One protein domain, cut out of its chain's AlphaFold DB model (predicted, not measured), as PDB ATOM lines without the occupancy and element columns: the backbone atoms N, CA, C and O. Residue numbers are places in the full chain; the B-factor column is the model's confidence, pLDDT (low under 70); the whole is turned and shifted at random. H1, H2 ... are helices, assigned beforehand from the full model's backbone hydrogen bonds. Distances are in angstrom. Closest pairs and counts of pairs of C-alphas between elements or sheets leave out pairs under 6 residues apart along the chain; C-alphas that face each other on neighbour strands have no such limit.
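AT A GLANCE: This is residues 10 to 54 of the 99 residues of an uncharacterized protein of Acidobacteria bacterium RIFCSPLOWO2_02_FULL_59_13 (UniProt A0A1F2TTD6). The printed part has little regular structure: a long winding loop, residues 22 to 44, joins the short helix H1 to H2, the longer of the two named helices, and residues 49 to 54, of which 49 to 53 belong to H2, stick out from the rest. The printed part has 45 residues with two named helices, H1 then H2, and no named strand; the class is all helix, with 15 residues in named elements. It is compact, with a radius of gyration of the C-alphas of 10.0 A, and spans 27 by 20 by 18 A.

IN THESE COORDINATES: Find C-alpha 45 at (39.121, 29.458, -0.977); from there H2, residues 45 to 53, runs 12.2 A to C-alpha 53 at (28.899, 30.634, -7.499). Look back to C-alpha 16 at (43.108, 14.257, -1.889) for H1, residues 16 to 21, 8.7 A long.

HOW THE PARTS SIT: H2 and H1 are apart, with no C-alpha of the one within 8 A of the other. In both, every O i to N i+4 pair is within hydrogen-bond range.

THE WHOLE: The C-alphas of Gln 35 and Leu 53, the two farthest apart, are 27.4 A apart. The link from H1 to H2 is long, 23 residues. The printed part has no cut. Look for pLDDT under 70 at residues 10 to 12 and 43 to 54.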
ATOM      1  N   ASP A  10      40.569  25.775   3.863       60.78
ATOM      2  CA  ASP A  10      41.988  25.452   3.983       60.78
ATOM      3  C   ASP A  10      42.235  23.959   4.262       60.78
ATOM      4  O   ASP A  10      43.140  23.397   3.656       60.78
ATOM      5  N   GLN A  11      41.401  23.292   5.068       65.06
ATOM      6  CA  GLN A  11      41.465  21.840   5.290       65.06
ATOM      7  C   GLN A  11      40.959  21.060   4.074       65.06
ATOM      8  O   GLN A  11      41.622  20.133   3.613       65.06
ATOM      9  N   LEU A  12      39.831  21.476   3.483       67.56
ATOM     10  CA  LEU A  12      39.323  20.850   2.251       67.56
ATOM     11  C   LEU A  12      40.322  20.975   1.099       67.56
ATOM     12  O   LEU A  12      40.375  20.118   0.222       67.56
ATOM     13  N   ARG A  13      41.154  22.022   1.102       72.81
ATOM     14  CA  ARG A  13      42.188  22.224   0.088       72.81
ATOM     15  C   ARG A  13      43.238  21.111   0.061       72.81
ATOM     16  O   ARG A  13      43.875  20.897  -0.973       72.81
ATOM     17  N   GLU A  14      43.423  20.440   1.186       70.38
ATOM     18  CA  GLU A  14      44.384  19.356   1.364       70.38
ATOM     19  C   GLU A  14      43.755  17.984   1.086       70.38
ATOM     20  O   GLU A  14      44.479  17.010   0.878       70.38
ATOM     21  N   ASP A  15      42.425  17.899   0.974       75.44
ATOM     22  CA  ASP A  15      41.724  16.638   0.760       75.44
ATOM     23  C   ASP A  15      41.975  16.073  -0.650       75.44
ATOM     24  O   ASP A  15      41.506  16.576  -1.677       75.44
ATOM     25  N   LEU A  16      42.747  14.988  -0.682       72.25
ATOM     26  CA  LEU A  16      43.108  14.257  -1.889       72.25
ATOM     27  C   LEU A  16      41.904  13.529  -2.505       72.25
ATOM     28  O   LEU A  16      41.796  13.453  -3.728       72.25
ATOM     29  N   LEU A  17      40.995  13.000  -1.677       77.06
ATOM     30  CA  LEU A  17      39.810  12.278  -2.144       77.06
ATOM     31  C   LEU A  17      38.869  13.230  -2.868       77.06
ATOM     32  O   LEU A  17      38.364  12.908  -3.942       77.06
ATOM     33  N   LEU A  18      38.702  14.433  -2.324       70.56
ATOM     34  CA  LEU A  18      37.903  15.468  -2.962       70.56
ATOM     35  C   LEU A  18      38.523  15.928  -4.293       70.56
ATOM     36  O   LEU A  18      37.797  16.172  -5.254       70.56
ATOM     37  N   ALA A  19      39.855  15.976  -4.400       74.44
ATOM     38  CA  ALA A  19      40.537  16.256  -5.666       74.44
ATOM     39  C   ALA A  19      40.338  15.159  -6.722       74.44
ATOM     40  O   ALA A  19      40.159  15.480  -7.897       74.44
ATOM     41  N   VAL A  20      40.316  13.890  -6.310       74.06
ATOM     42  CA  VAL A  20      40.028  12.754  -7.202       74.06
ATOM     43  C   VAL A  20      38.576  12.778  -7.677       74.06
ATOM     44  O   VAL A  20      38.329  12.626  -8.869       74.06
ATOM     45  N   LEU A  21      37.619  13.025  -6.776       74.44
ATOM     46  CA  LEU A  21      36.198  13.146  -7.127       74.44
ATOM     47  C   LEU A  21      35.916  14.343  -8.042       74.44
ATOM     48  O   LEU A  21      35.020  14.284  -8.874       74.44
ATOM     49  N   ALA A  22      36.700  15.413  -7.912       70.69
ATOM     50  CA  ALA A  22      36.657  16.570  -8.801       70.69
ATOM     51  C   ALA A  22      37.449  16.372 -10.112       70.69
ATOM     52  O   ALA A  22      37.709  17.355 -10.810       70.69
ATOM     53  N   GLU A  23      37.882  15.141 -10.409       71.25
ATOM     54  CA  GLU A  23      38.631  14.749 -11.611       71.25
ATOM     55  C   GLU A  23      39.868  15.625 -11.880       71.25
ATOM     56  O   GLU A  23      40.210  15.948 -13.021       71.25
ATOM     57  N   LYS A  24      40.569  16.047 -10.818       71.06
ATOM     58  CA  LYS A  24      41.812  16.813 -10.966       71.06
ATOM     59  C   LYS A  24      42.924  15.936 -11.534       71.06
ATOM     60  O   LYS A  24      43.209  14.869 -11.008       71.06
ATOM     61  N   GLU A  25      43.594  16.455 -12.561       71.38
ATOM     62  CA  GLU A  25      44.711  15.790 -13.248       71.38
ATOM     63  C   GLU A  25      45.919  15.550 -12.329       71.38
ATOM     64  O   GLU A  25      46.494  14.465 -12.332       71.38
ATOM     65  N   ASP A  26      46.243  16.527 -11.478       74.50
ATOM     66  CA  ASP A  26      47.203  16.369 -10.385       74.50
ATOM     67  C   ASP A  26      46.487  16.576  -9.040       74.50
ATOM     68  O   ASP A  26      46.398  17.712  -8.545       74.50
ATOM     69  N   PRO A  27      45.957  15.495  -8.439       75.06
ATOM     70  CA  PRO A  27      45.313  15.562  -7.138       75.06
ATOM     71  C   PRO A  27      46.327  15.790  -6.019       75.06
ATOM     72  O   PRO A  27      45.923  16.195  -4.943       75.06
ATOM     73  N   THR A  28      47.631  15.585  -6.245       76.56
ATOM     74  CA  THR A  28      48.675  15.817  -5.232       76.56
ATOM     75  C   THR A  28      49.154  17.267  -5.183       76.56
ATOM     76  O   THR A  28      49.804  17.680  -4.223       76.56
ATOM     77  N   GLY A  29      48.844  18.056  -6.214       77.56
ATOM     78  CA  GLY A  29      49.238  19.456  -6.317       77.56
ATOM     79  C   GLY A  29      50.751  19.664  -6.393       77.56
ATOM     80  O   GLY A  29      51.232  20.711  -5.964       77.56
ATOM     81  N   LYS A  30      51.523  18.697  -6.888       78.81
ATOM     82  CA  LYS A  30      52.977  18.806  -7.080       78.81
ATOM     83  C   LYS A  30      53.337  19.727  -8.242       78.81
ATOM     84  O   LYS A  30      54.314  20.466  -8.145       78.81
ATOM     85  N   ASP A  31      52.491  19.786  -9.263       79.06
ATOM     86  CA  ASP A  31      52.750  20.533 -10.499       79.06
ATOM     87  C   ASP A  31      52.267  21.992 -10.423       79.06
ATOM     88  O   ASP A  31      52.116  22.700 -11.420       79.06
ATOM     89  N   ARG A  32      52.003  22.493  -9.211       79.88
ATOM     90  CA  ARG A  32      51.543  23.867  -9.000       79.88
ATOM     91  C   ARG A  32      52.677  24.846  -9.307       79.88
ATOM     92  O   ARG A  32      53.766  24.773  -8.741       79.88
ATOM     93  N   ALA A  33      52.367  25.840 -10.141       78.88
ATOM     94  CA  ALA A  33      53.322  26.859 -10.588       78.88
ATOM     95  C   ALA A  33      53.923  27.702  -9.448       78.88
ATOM     96  O   ALA A  33      55.012  28.255  -9.580       78.88
ATOM     97  N   ARG A  34      53.210  27.839  -8.325       75.44
ATOM     98  CA  ARG A  34      53.685  28.565  -7.143       75.44
ATOM     99  C   ARG A  34      54.116  27.574  -6.077       75.44
ATOM    100  O   ARG A  34      53.303  26.776  -5.626       75.44
ATOM    101  N   GLN A  35      55.341  27.723  -5.582       77.50
ATOM    102  CA  GLN A  35      55.914  26.843  -4.559       77.50
ATOM    103  C   GLN A  35      55.071  26.779  -3.270       77.50
ATOM    104  O   GLN A  35      54.893  25.713  -2.702       77.50
ATOM    105  N   ARG A  36      54.449  27.894  -2.857       76.69
ATOM    106  CA  ARG A  36      53.536  27.949  -1.689       76.69
ATOM    107  C   ARG A  36      52.216  27.181  -1.857       76.69
ATOM    108  O   ARG A  36      51.461  27.015  -0.900       76.69
ATOM    109  N   ASP A  37      51.881  26.857  -3.099       71.19
ATOM    110  CA  ASP A  37      50.658  26.161  -3.476       71.19
ATOM    111  C   ASP A  37      50.947  24.692  -3.823       71.19
ATOM    112  O   ASP A  37      49.997  23.945  -4.034       71.19
ATOM    113  N   GLN A  38      52.224  24.278  -3.848       79.50
ATOM    114  CA  GLN A  38      52.623  22.887  -4.041       79.50
ATOM    115  C   GLN A  38      52.218  22.030  -2.838       79.50
ATOM    116  O   GLN A  38      52.277  22.482  -1.696       79.50
ATOM    117  N   GLY A  39      51.783  20.799  -3.106       77.25
ATOM    118  CA  GLY A  39      51.257  19.880  -2.090       77.25
ATOM    119  C   GLY A  39      49.797  20.131  -1.711       77.25
ATOM    120  O   GLY A  39      49.283  19.471  -0.815       77.25
ATOM    121  N   LYS A  40      49.122  21.079  -2.375       77.31
ATOM    122  CA  LYS A  40      47.702  21.371  -2.150       77.31
ATOM    123  C   LYS A  40      46.847  20.770  -3.258       77.31
ATOM    124  O   LYS A  40      46.898  21.216  -4.415       77.31
ATOM    125  N   SER A  41      46.044  19.790  -2.860       76.25
ATOM    126  CA  SER A  41      45.193  18.971  -3.717       76.25
ATOM    127  C   SER A  41      44.206  19.818  -4.522       76.25
ATOM    128  O   SER A  41      44.091  19.680  -5.743       76.25
ATOM    129  N   LEU A  42      43.580  20.807  -3.879       70.06
ATOM    130  CA  LEU A  42      42.598  21.699  -4.500       70.06
ATOM    131  C   LEU A  42      43.048  23.171  -4.555       70.06
ATOM    132  O   LEU A  42      44.061  23.605  -3.992       70.06
ATOM    133  N   ALA A  43      42.279  23.963  -5.306       67.75
ATOM    134  CA  ALA A  43      42.487  25.402  -5.428       67.75
ATOM    135  C   ALA A  43      42.053  26.145  -4.150       67.75
ATOM    136  O   ALA A  43      41.270  25.638  -3.354       67.75
ATOM    137  N   GLY A  44      42.582  27.354  -3.939       65.50
ATOM    138  CA  GLY A  44      42.299  28.143  -2.736       65.50
ATOM    139  C   GLY A  44      40.831  28.561  -2.594       65.50
ATOM    140  O   GLY A  44      40.075  28.558  -3.566       65.50
ATOM    141  N   LYS A  45      40.468  29.011  -1.385       65.00
ATOM    142  CA  LYS A  45      39.121  29.458  -0.977       65.00
ATOM    143  C   LYS A  45      38.384  30.296  -2.028       65.00
ATOM    144  O   LYS A  45      37.224  30.042  -2.308       65.00
ATOM    145  N   SER A  46      39.046  31.271  -2.654       57.97
ATOM    146  CA  SER A  46      38.419  32.143  -3.660       57.97
ATOM    147  C   SER A  46      38.168  31.470  -5.010       57.97
ATOM    148  O   SER A  46      37.315  31.926  -5.764       57.97
ATOM    149  N   THR A  47      38.900  30.407  -5.341       60.59
ATOM    150  CA  THR A  47      38.691  29.632  -6.568       60.59
ATOM    151  C   THR A  47      37.564  28.627  -6.382       60.59
ATOM    152  O   THR A  47      36.711  28.538  -7.257       60.59
ATOM    153  N   LEU A  48      37.514  27.934  -5.239       62.53
ATOM    154  CA  LEU A  48      36.432  26.996  -4.928       62.53
ATOM    155  C   LEU A  48      35.094  27.729  -4.747       62.53
ATOM    156  O   LEU A  48      34.126  27.411  -5.426       62.53
ATOM    157  N   ASN A  49      35.092  28.830  -3.989       59.78
ATOM    158  CA  ASN A  49      33.918  29.692  -3.814       59.78
ATOM    159  C   ASN A  49      33.431  30.321  -5.140       59.78
ATOM    160  O   ASN A  49      32.269  30.677  -5.288       59.78
ATOM    161  N   ARG A  50      34.308  30.467  -6.144       56.31
ATOM    162  CA  ARG A  50      33.903  30.914  -7.487       56.31
ATOM    163  C   ARG A  50      33.308  29.799  -8.335       56.31
ATOM    164  O   ARG A  50      32.527  30.130  -9.215       56.31
ATOM    165  N   LEU A  51      33.664  28.538  -8.102       58.44
ATOM    166  CA  LEU A  51      33.045  27.390  -8.772       58.44
ATOM    167  C   LEU A  51      31.640  27.129  -8.223       58.44
ATOM    168  O   LEU A  51      30.737  26.891  -9.008       58.44
ATOM    169  N   GLU A  52      31.444  27.269  -6.909       58.22
ATOM    170  CA  GLU A  52      30.118  27.183  -6.276       58.22
ATOM    171  C   GLU A  52      29.169  28.290  -6.764       58.22
ATOM    172  O   GLU A  52      27.986  28.040  -6.977       58.22
ATOM    173  N   LEU A  53      29.689  29.507  -6.986       53.16
ATOM    174  CA  LEU A  53      28.899  30.634  -7.499       53.16
ATOM    175  C   LEU A  53      28.741  30.670  -9.028       53.16
ATOM    176  O   LEU A  53      27.859  31.369  -9.515       53.16
ATOM    177  N   SER A  54      29.600  29.995  -9.795       47.38
ATOM    178  CA  SER A  54      29.550  30.048 -11.262       47.38
ATOM    179  C   SER A  54      28.662  28.927 -11.792       47.38
ATOM    180  O   SER A  54      29.142  27.822 -12.035       47.38
TER     181      SER A  54